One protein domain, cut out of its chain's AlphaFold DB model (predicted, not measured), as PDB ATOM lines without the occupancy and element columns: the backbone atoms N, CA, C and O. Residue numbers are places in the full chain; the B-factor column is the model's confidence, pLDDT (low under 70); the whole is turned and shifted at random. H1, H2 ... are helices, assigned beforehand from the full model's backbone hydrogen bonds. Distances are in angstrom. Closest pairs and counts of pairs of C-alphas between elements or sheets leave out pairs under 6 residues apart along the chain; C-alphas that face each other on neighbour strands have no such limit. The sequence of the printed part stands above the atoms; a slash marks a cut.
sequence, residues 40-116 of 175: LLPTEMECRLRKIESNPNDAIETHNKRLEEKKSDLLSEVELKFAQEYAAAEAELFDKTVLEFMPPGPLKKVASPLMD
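AT A GLANCE: This is residues 40 to 116 of the 175 residues of the protein "DNA replication complex GINS protein SLD5" of Caenorhabditis brenneri (UniProt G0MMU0). Two short helices, H1 and H2, pack on the first half of one long helix, H3, whose other half runs on beyond them; residues 98 to 116 then fold back as a tail without a named element. The 77 printed residues hold H1, H2 and H3 in that order and no named strand: all helix. The whole is loose, radius of gyration of the C-alphas 14.3 A, and spans 42 by 25 by 21 A.

IN THESE COORDINATES: H1, residues 47 to 54, begins at C-alpha 47 (57.184, 102.665, 18.306). H2, residues 56 to 68, measures 18.6 A. H3, residues 77 to 97, measures 30.3 A and ends at C-alpha 97 (55.756, 74.191, 24.723).

HOW THE PARTS SIT: H1 and H2 are close but not clearly touching; their closest C-alphas, Ile 52 and Ala 59, are 6.1 A apart. H1 touches residues 79 to 86 of H3, closest C-alphas Ile 52 and Ala 83, 6.4 A, at a shallow tilt of 29 degrees, the same way. H2 and H3 form a helical hairpin, opposite ways at a steep tilt of 42 degrees; closest C-alphas Pro 56 and Ala 83, 5.1 A. Every O i to N i+4 pair is within hydrogen-bond range in H2 and H3, 3 of 4 in H1.

THE WHOLE: The C-alphas of Glu 44 and Pro 103 are farthest apart, 42.6 A. The printed part has no cut. Residues 101 to 106 stand free. Residues 44, 46, 106 to 107 and 109 to 116 have pLDDT under 70.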
ATOM      1  N   LEU A  40      55.018 102.998  28.153       82.25
ATOM      2  CA  LEU A  40      54.071 103.497  27.159       82.25
ATOM      3  C   LEU A  40      53.506 104.863  27.591       82.25
ATOM      4  O   LEU A  40      52.951 104.973  28.692       82.25
ATOM      5  N   LEU A  41      53.615 105.887  26.740       82.88
ATOM      6  CA  LEU A  41      52.916 107.166  26.929       82.88
ATOM      7  C   LEU A  41      51.631 107.182  26.091       82.88
ATOM      8  O   LEU A  41      51.565 106.461  25.101       82.88
ATOM      9  N   PRO A  42      50.618 108.006  26.424       76.56
ATOM     10  CA  PRO A  42      49.380 108.124  25.645       76.56
ATOM     11  C   PRO A  42      49.587 108.921  24.334       76.56
ATOM     12  O   PRO A  42      49.059 110.016  24.162       76.56
ATOM     13  N   THR A  43      50.405 108.402  23.411       75.31
ATOM     14  CA  THR A  43      50.689 108.997  22.084       75.31
ATOM     15  C   THR A  43      50.300 108.070  20.924       75.31
ATOM     16  O   THR A  43      50.247 106.871  21.105       75.31
ATOM     17  N   GLU A  44      50.051 108.548  19.708       65.31
ATOM     18  CA  GLU A  44      49.704 107.666  18.569       65.31
ATOM     19  C   GLU A  44      50.943 107.387  17.693       65.31
ATOM     20  O   GLU A  44      51.055 107.894  16.576       65.31
ATOM     21  N   MET A  45      51.928 106.642  18.218       70.62
ATOM     22  CA  MET A  45      53.224 106.415  17.549       70.62
ATOM     23  C   MET A  45      53.527 104.932  17.307       70.62
ATOM     24  O   MET A  45      53.429 104.114  18.211       70.62
ATOM     25  N   GLU A  46      54.032 104.582  16.118       69.19
ATOM     26  CA  GLU A  46      54.348 103.189  15.738       69.19
ATOM     27  C   GLU A  46      55.362 102.488  16.663       69.19
ATOM     28  O   GLU A  46      55.353 101.264  16.795       69.19
ATOM     29  N   CYS A  47      56.247 103.237  17.334       72.25
ATOM     30  CA  CYS A  47      57.184 102.665  18.306       72.25
ATOM     31  C   CYS A  47      56.491 102.053  19.534       72.25
ATOM     32  O   CYS A  47      57.111 101.235  20.216       72.25
ATOM     33  N   ARG A  48      55.215 102.378  19.773       80.56
ATOM     34  CA  ARG A  48      54.407 101.824  20.862       80.56
ATOM     35  C   ARG A  48      54.116 100.343  20.704       80.56
ATOM     36  O   ARG A  48      54.147  99.634  21.703       80.56
ATOM     37  N   LEU A  49      53.941  99.846  19.476       83.75
ATOM     38  CA  LEU A  49      53.707  98.415  19.250       83.75
ATOM     39  C   LEU A  49      54.853  97.565  19.806       83.75
ATOM     40  O   LEU A  49      54.599  96.568  20.465       83.75
ATOM     41  N   ARG A  50      56.106  98.016  19.660       82.81
ATOM     42  CA  ARG A  50      57.267  97.325  20.249       82.81
ATOM     43  C   ARG A  50      57.237  97.299  21.778       82.81
ATOM     44  O   ARG A  50      57.668  96.318  22.374       82.81
ATOM     45  N   LYS A  51      56.744  98.361  22.420       83.69
ATOM     46  CA  LYS A  51      56.588  98.399  23.882       83.69
ATOM     47  C   LYS A  51      55.446  97.497  24.347       83.69
ATOM     48  O   LYS A  51      55.603  96.798  25.341       83.69
ATOM     49  N   ILE A  52      54.344  97.454  23.596       85.62
ATOM     50  CA  ILE A  52      53.221  96.541  23.846       85.62
ATOM     51  C   ILE A  52      53.669  95.081  23.687       85.62
ATOM     52  O   ILE A  52      53.361  94.264  24.542       85.62
ATOM     53  N   GLU A  53      54.444  94.756  22.649       86.94
ATOM     54  CA  GLU A  53      55.026  93.418  22.457       86.94
ATOM     55  C   GLU A  53      55.959  93.015  23.605       86.94
ATOM     56  O   GLU A  53      56.031  91.838  23.950       86.94
ATOM     57  N   SER A  54      56.667  93.975  24.213       84.88
ATOM     58  CA  SER A  54      57.559  93.691  25.339       84.88
ATOM     59  C   SER A  54      56.805  93.232  26.587       84.88
ATOM     60  O   SER A  54      57.357  92.450  27.361       84.88
ATOM     61  N   ASN A  55      55.593  93.745  26.819       82.94
ATOM     62  CA  ASN A  55      54.745  93.315  27.928       82.94
ATOM     63  C   ASN A  55      53.254  93.598  27.647       82.94
ATOM     64  O   ASN A  55      52.715  94.627  28.071       82.94
ATOM     65  N   PRO A  56      52.559  92.691  26.939       85.44
ATOM     66  CA  PRO A  56      51.185  92.931  26.499       85.44
ATOM     67  C   PRO A  56      50.198  92.928  27.673       85.44
ATOM     68  O   PRO A  56      49.224  93.679  27.673       85.44
ATOM     69  N   ASN A  57      50.456  92.110  28.696       86.25
ATOM     70  CA  ASN A  57      49.592  91.988  29.867       86.25
ATOM     71  C   ASN A  57      49.636  93.255  30.735       86.25
ATOM     72  O   ASN A  57      48.582  93.752  31.127       86.25
ATOM     73  N   ASP A  58      50.830  93.811  30.968       85.44
ATOM     74  CA  ASP A  58      51.013  95.068  31.708       85.44
ATOM     75  C   ASP A  58      50.356  96.258  30.990       85.44
ATOM     76  O   ASP A  58      49.677  97.075  31.617       85.44
ATOM     77  N   ALA A  59      50.456  96.308  29.656       85.56
ATOM     78  CA  ALA A  59      49.791  97.329  28.851       85.56
ATOM     79  C   ALA A  59      48.256  97.268  28.990       85.56
ATOM     80  O   ALA A  59      47.612  98.305  29.184       85.56
ATOM     81  N   ILE A  60      47.667  96.066  28.933       87.38
ATOM     82  CA  ILE A  60      46.217  95.856  29.104       87.38
ATOM     83  C   ILE A  60      45.779  96.212  30.531       87.38
ATOM     84  O   ILE A  60      44.773  96.900  30.711       87.38
ATOM     85  N   GLU A  61      46.523  95.770  31.546       86.69
ATOM     86  CA  GLU A  61      46.214  96.050  32.951       86.69
ATOM     87  C   GLU A  61      46.277  97.553  33.246       86.69
ATOM     88  O   GLU A  61      45.337  98.118  33.811       86.69
ATOM     89  N   THR A  62      47.325  98.231  32.775       84.62
ATOM     90  CA  THR A  62      47.485  99.681  32.931       84.62
ATOM     91  C   THR A  62      46.380 100.456  32.211       84.62
ATOM     92  O   THR A  62      45.881 101.453  32.740       84.62
ATOM     93  N   HIS A  63      45.970 100.012  31.019       86.38
ATOM     94  CA  HIS A  63      44.847 100.609  30.294       86.38
ATOM     95  C   HIS A  63      43.533 100.472  31.076       86.38
ATOM     96  O   HIS A  63      42.854 101.474  31.303       86.38
ATOM     97  N   ASN A  64      43.219  99.272  31.571       86.38
ATOM     98  CA  ASN A  64      42.018  99.033  32.377       86.38
ATOM     99  C   ASN A  64      42.026  99.855  33.671       86.38
ATOM    100  O   ASN A  64      41.024 100.484  34.005       86.38
ATOM    101  N   LYS A  65      43.169  99.927  34.360       86.19
ATOM    102  CA  LYS A  65      43.322 100.745  35.567       86.19
ATOM    103  C   LYS A  65      43.076 102.232  35.286       86.19
ATOM    104  O   LYS A  65      42.383 102.897  36.049       86.19
ATOM    105  N   ARG A  66      43.588 102.766  34.169       84.38
ATOM    106  CA  ARG A  66      43.323 104.159  33.761       84.38
ATOM    107  C   ARG A  66      41.841 104.401  33.453       84.38
ATOM    108  O   ARG A  66      41.323 105.448  33.842       84.38
ATOM    109  N   LEU A  67      41.158 103.439  32.830       85.56
ATOM    110  CA  LEU A  67      39.711 103.505  32.598       85.56
ATOM    111  C   LEU A  67      38.918 103.515  33.915       85.56
ATOM    112  O   LEU A  67      37.992 104.312  34.069       85.56
ATOM    113  N   GLU A  68      39.303 102.683  34.888       87.12
ATOM    114  CA  GLU A  68      38.714 102.682  36.237       87.12
ATOM    115  C   GLU A  68      38.915 104.030  36.948       87.12
ATOM    116  O   GLU A  68      37.993 104.554  37.580       87.12
ATOM    117  N   GLU A  69      40.094 104.632  36.782       86.75
ATOM    118  CA  GLU A  69      40.450 105.956  37.303       86.75
ATOM    119  C   GLU A  69      39.832 107.125  36.507       86.75
ATOM    120  O   GLU A  69      40.036 108.284  36.874       86.75
ATOM    121  N   LYS A  70      39.055 106.852  35.444       82.69
ATOM    122  CA  LYS A  70      38.470 107.851  34.524       82.69
ATOM    123  C   LYS A  70      39.506 108.798  33.900       82.69
ATOM    124  O   LYS A  70      39.209 109.967  33.644       82.69
ATOM    125  N   LYS A  71      40.723 108.303  33.680       79.75
ATOM    126  CA  LYS A  71      41.779 109.011  32.945       79.75
ATOM    127  C   LYS A  71      41.599 108.809  31.439       79.75
ATOM    128  O   LYS A  71      40.756 108.028  31.008       79.75
ATOM    129  N   SER A  72      42.379 109.539  30.643       79.44
ATOM    130  CA  SER A  72      42.392 109.374  29.189       79.44
ATOM    131  C   SER A  72      42.838 107.970  28.786       79.44
ATOM    132  O   SER A  72      43.670 107.350  29.459       79.44
ATOM    133  N   ASP A  73      42.332 107.512  27.646       81.44
ATOM    134  CA  ASP A  73      42.673 106.209  27.093       81.44
ATOM    135  C   ASP A  73      44.177 106.118  26.816       81.44
ATOM    136  O   ASP A  73      44.767 106.965  26.146       81.44
ATOM    137  N   LEU A  74      44.813 105.082  27.367       81.56
ATOM    138  CA  LEU A  74      46.227 104.821  27.109       81.56
ATOM    139  C   LEU A  74      46.451 104.232  25.719       81.56
ATOM    140  O   LEU A  74      47.390 104.630  25.039       81.56
ATOM    141  N   LEU A  75      45.637 103.242  25.356       84.81
ATOM    142  CA  LEU A  75      45.737 102.432  24.147       84.81
ATOM    143  C   LEU A  75      44.568 102.802  23.242       84.81
ATOM    144  O   LEU A  75      43.446 102.938  23.733       84.81
ATOM    145  N   SER A  76      44.815 102.898  21.939       86.19
ATOM    146  CA  SER A  76      43.722 102.953  20.966       86.19
ATOM    147  C   SER A  76      43.004 101.599  20.875       86.19
ATOM    148  O   SER A  76      43.544 100.558  21.256       86.19
ATOM    149  N   GLU A  77      41.787 101.573  20.318       86.44
ATOM    150  CA  GLU A  77      41.027 100.324  20.131       86.44
ATOM    151  C   GLU A  77      41.811  99.268  19.328       86.44
ATOM    152  O   GLU A  77      41.722  98.067  19.594       86.44
ATOM    153  N   VAL A  78      42.606  99.718  18.350       88.12
ATOM    154  CA  VAL A  78      43.434  98.847  17.505       88.12
ATOM    155  C   VAL A  78      44.595  98.262  18.307       88.12
ATOM    156  O   VAL A  78      44.856  97.062  18.215       88.12
ATOM    157  N   GLU A  79      45.267  99.083  19.115       87.44
ATOM    158  CA  GLU A  79      46.369  98.642  19.975       87.44
ATOM    159  C   GLU A  79      45.894  97.696  21.078       87.44
ATOM    160  O   GLU A  79      46.560  96.701  21.360       87.44
ATOM    161  N   LEU A  80      44.729  97.962  21.674       88.12
ATOM    162  CA  LEU A  80      44.141  97.090  22.685       88.12
ATOM    163  C   LEU A  80      43.842  95.706  22.103       88.12
ATOM    164  O   LEU A  80      44.177  94.687  22.710       88.12
ATOM    165  N   LYS A  81      43.255  95.665  20.903       90.75
ATOM    166  CA  LYS A  81      42.997  94.408  20.197       90.75
ATOM    167  C   LYS A  81      44.297  93.668  19.877       90.75
ATOM    168  O   LYS A  81      44.377  92.466  20.114       90.75
ATOM    169  N   PHE A  82      45.318  94.380  19.398       91.06
ATOM    170  CA  PHE A  82      46.638  93.805  19.141       91.06
ATOM    171  C   PHE A  82      47.257  93.205  20.412       91.06
ATOM    172  O   PHE A  82      47.703  92.060  20.386       91.06
ATOM    173  N   ALA A  83      47.228  93.928  21.536       90.12
ATOM    174  CA  ALA A  83      47.757  93.449  22.812       90.12
ATOM    175  C   ALA A  83      47.049  92.168  23.284       90.12
ATOM    176  O   ALA A  83      47.702  91.220  23.718       90.12
ATOM    177  N   GLN A  84      45.717  92.113  23.161       90.94
ATOM    178  CA  GLN A  84      44.917  90.938  23.527       90.94
ATOM    179  C   GLN A  84      45.234  89.725  22.645       90.94
ATOM    180  O   GLN A  84      45.402  88.617  23.158       90.94
ATOM    181  N   GLU A  85      45.322  89.926  21.329       92.81
ATOM    182  CA  GLU A  85      45.671  88.866  20.379       92.81
ATOM    183  C   GLU A  85      47.092  88.345  20.626       92.81
ATOM    184  O   GLU A  85      47.307  87.131  20.641       92.81
ATOM    185  N   TYR A  86      48.046  89.243  20.886       91.19
ATOM    186  CA  TYR A  86      49.432  88.884  21.172       91.19
ATOM    187  C   TYR A  86      49.561  88.105  22.488       91.19
ATOM    188  O   TYR A  86      50.160  87.030  22.502       91.19
ATOM    189  N   ALA A  87      48.932  88.578  23.572       89.25
ATOM    190  CA  ALA A  87      48.927  87.883  24.861       89.25
ATOM    191  C   ALA A  87      48.293  86.484  24.768       89.25
ATOM    192  O   ALA A  87      48.792  85.527  25.365       89.25
ATOM    193  N   ALA A  88      47.212  86.336  23.992       90.69
ATOM    194  CA  ALA A  88      46.575  85.042  23.765       90.69
ATOM    195  C   ALA A  88      47.485  84.082  22.980       90.69
ATOM    196  O   ALA A  88      47.606  82.912  23.352       90.69
ATOM    197  N   ALA A  89      48.151  84.572  21.929       90.81
ATOM    198  CA  ALA A  89      49.087  83.780  21.134       90.81
ATOM    199  C   ALA A  89      50.315  83.342  21.952       90.81
ATOM    200  O   ALA A  89      50.751  82.193  21.850       90.81
ATOM    201  N   GLU A  90      50.850  84.229  22.793       88.38
ATOM    202  CA  GLU A  90      51.963  83.931  23.695       88.38
ATOM    203  C   GLU A  90      51.567  82.877  24.744       88.38
ATOM    204  O   GLU A  90      52.285  81.896  24.950       88.38
ATOM    205  N   ALA A  91      50.384  83.015  25.350       86.56
ATOM    206  CA  ALA A  91      49.856  82.038  26.300       86.56
ATOM    207  C   ALA A  91      49.636  80.657  25.658       86.56
ATOM    208  O   ALA A  91      49.967  79.637  26.266       86.56
ATOM    209  N   GLU A  92      49.125  80.607  24.424       90.00
ATOM    210  CA  GLU A  92      48.961  79.361  23.667       90.00
ATOM    211  C   GLU A  92      50.315  78.702  23.360       90.00
ATOM    212  O   GLU A  92      50.464  77.482  23.493       90.00
ATOM    213  N   LEU A  93      51.317  79.501  22.977       88.38
ATOM    214  CA  LEU A  93      52.675  79.019  22.749       88.38
ATOM    215  C   LEU A  93      53.272  78.435  24.034       88.38
ATOM    216  O   LEU A  93      53.825  77.332  23.998       88.38
ATOM    217  N   PHE A  94      53.149  79.134  25.165       86.00
ATOM    218  CA  PHE A  94      53.640  78.638  26.451       86.00
ATOM    219  C   PHE A  94      52.924  77.365  26.895       86.00
ATOM    220  O   PHE A  94      53.592  76.454  27.395       86.00
ATOM    221  N   ASP A  95      51.609  77.259  26.677       86.50
ATOM    222  CA  ASP A  95      50.859  76.055  27.041       86.50
ATOM    223  C   ASP A  95      51.395  74.833  26.292       86.50
ATOM    224  O   ASP A  95      51.836  73.871  26.925       86.50
ATOM    225  N   LYS A  96      51.512  74.935  24.964       87.94
ATOM    226  CA  LYS A  96      51.981  73.847  24.090       87.94
ATOM    227  C   LYS A  96      53.452  73.473  24.268       87.94
ATOM    228  O   LYS A  96      53.841  72.346  23.975       87.94
ATOM    229  N   THR A  97      54.302  74.420  24.661       86.06
ATOM    230  CA  THR A  97      55.756  74.191  24.723       86.06
ATOM    231  C   THR A  97      56.233  73.753  26.099       86.06
ATOM    232  O   THR A  97      57.107  72.891  26.187       86.06
ATOM    233  N   VAL A  98      55.687  74.334  27.171       83.50
ATOM    234  CA  VAL A  98      56.238  74.173  28.525       83.50
ATOM    235  C   VAL A  98      55.165  73.813  29.549       83.50
ATOM    236  O   VAL A  98      55.398  72.927  30.375       83.50
ATOM    237  N   LEU A  99      53.989  74.450  29.525       81.00
ATOM    238  CA  LEU A  99      53.012  74.279  30.610       81.00
ATOM    239  C   LEU A  99      52.260  72.942  30.543       81.00
ATOM    240  O   LEU A  99      51.814  72.460  31.585       81.00
ATOM    241  N   GLU A 100      52.147  72.310  29.372       81.69
ATOM    242  CA  GLU A 100      51.643  70.934  29.232       81.69
ATOM    243  C   GLU A 100      52.503  69.907  29.990       81.69
ATOM    244  O   GLU A 100      51.986  68.898  30.471       81.69
ATOM    245  N   PHE A 101      53.803  70.177  30.149       81.94
ATOM    246  CA  PHE A 101      54.743  69.294  30.847       81.94
ATOM    247  C   PHE A 101      54.889  69.621  32.339       81.94
ATOM    248  O   PHE A 101      55.530  68.871  33.080       81.94
ATOM    249  N   MET A 102      54.310  70.735  32.794       80.19
ATOM    250  CA  MET A 102      54.387  71.177  34.183       80.19
ATOM    251  C   MET A 102      53.365  70.446  35.066       80.19
ATOM    252  O   MET A 102      52.224  70.227  34.652       80.19
ATOM    253  N   PRO A 103      53.727  70.094  36.315       82.12
ATOM    254  CA  PRO A 103      52.784  69.509  37.260       82.12
ATOM    255  C   PRO A 103      51.560  70.416  37.464       82.12
ATOM    256  O   PRO A 103      51.715  71.638  37.577       82.12
ATOM    257  N   PRO A 104      50.343  69.849  37.573       76.81
ATOM    258  CA  PRO A 104      49.147  70.637  37.834       76.81
ATOM    259  C   PRO A 104      49.281  71.342  39.189       76.81
ATOM    260  O   PRO A 104      49.462  70.701  40.224       76.81
ATOM    261  N   GLY A 105      49.220  72.673  39.185       74.25
ATOM    262  CA  GLY A 105      49.419  73.478  40.385       74.25
ATOM    263  C   GLY A 105      49.824  74.926  40.087       74.25
ATOM    264  O   GLY A 105      49.664  75.388  38.956       74.25
ATOM    265  N   PRO A 106      50.370  75.650  41.085       69.69
ATOM    266  CA  PRO A 106      50.801  77.045  40.943       69.69
ATOM    267  C   PRO A 106      51.839  77.243  39.836       69.69
ATOM    268  O   PRO A 106      51.895  78.304  39.232       69.69
ATOM    269  N   LEU A 107      52.617  76.197  39.547       67.56
ATOM    270  CA  LEU A 107      53.654  76.191  38.523       67.56
ATOM    271  C   LEU A 107      53.092  76.312  37.100       67.56
ATOM    272  O   LEU A 107      53.807  76.765  36.218       67.56
ATOM    273  N   LYS A 108      51.815  75.972  36.864       74.19
ATOM    274  CA  LYS A 108      51.180  76.157  35.548       74.19
ATOM    275  C   LYS A 108      50.775  77.619  35.278       74.19
ATOM    276  O   LYS A 108      50.336  77.940  34.180       74.19
ATOM    277  N   LYS A 109      50.884  78.510  36.270       69.12
ATOM    278  CA  LYS A 109      50.575  79.934  36.103       69.12
ATOM    279  C   LYS A 109      51.851  80.705  35.796       69.12
ATOM    280  O   LYS A 109      52.786  80.689  36.592       69.12
ATOM    281  N   VAL A 110      51.855  81.414  34.675       67.31
ATOM    282  CA  VAL A 110      52.879  82.415  34.374       67.31
ATOM    283  C   VAL A 110      52.452  83.709  35.060       67.31
ATOM    284  O   VAL A 110      51.362  84.217  34.804       67.31
ATOM    285  N   ALA A 111      53.264  84.198  35.994       65.38
ATOM    286  CA  ALA A 111      53.078  85.537  36.534       65.38
ATOM    287  C   ALA A 111      53.513  86.543  35.463       65.38
ATOM    288  O   ALA A 111      54.607  86.402  34.915       65.38
ATOM    289  N   SER A 112      52.673  87.534  35.169       64.69
ATOM    290  CA  SER A 112      53.097  88.650  34.330       64.69
ATOM    291  C   SER A 112      54.086  89.498  35.130       64.69
ATOM    292  O   SER A 112      53.726  89.936  36.228       64.69
ATOM    293  N   PRO A 113      55.325  89.710  34.659       66.25
ATOM    294  CA  PRO A 113      56.202  90.679  35.294       66.25
ATOM    295  C   PRO A 113      55.561  92.064  35.158       66.25
ATOM    296  O   PRO A 113      55.084  92.418  34.084       66.25
ATOM    297  N   LEU A 114      55.527  92.836  36.242       64.38
ATOM    298  CA  LEU A 114      55.209  94.263  36.171       64.38
ATOM    299  C   LEU A 114      56.447  94.980  35.630       64.38
ATOM    300  O   LEU A 114      57.562  94.678  36.070       64.38
ATOM    301  N   MET A 115      56.276  95.898  34.676       62.12
ATOM    302  CA  MET A 115      57.390  96.764  34.290       62.12
ATOM    303  C   MET A 115      57.609  97.801  35.388       62.12
ATOM    304  O   MET A 115      56.873  98.779  35.500       62.12
ATOM    305  N   ASP A 116      58.637  97.578  36.203       62.97
ATOM    306  CA  ASP A 116      59.069  98.549  37.196       62.97
ATOM    307  C   ASP A 116      59.931  99.627  36.526       62.97
ATOM    308  O   ASP A 116      61.147  99.502  36.409       62.97
TER     309      ASP A 116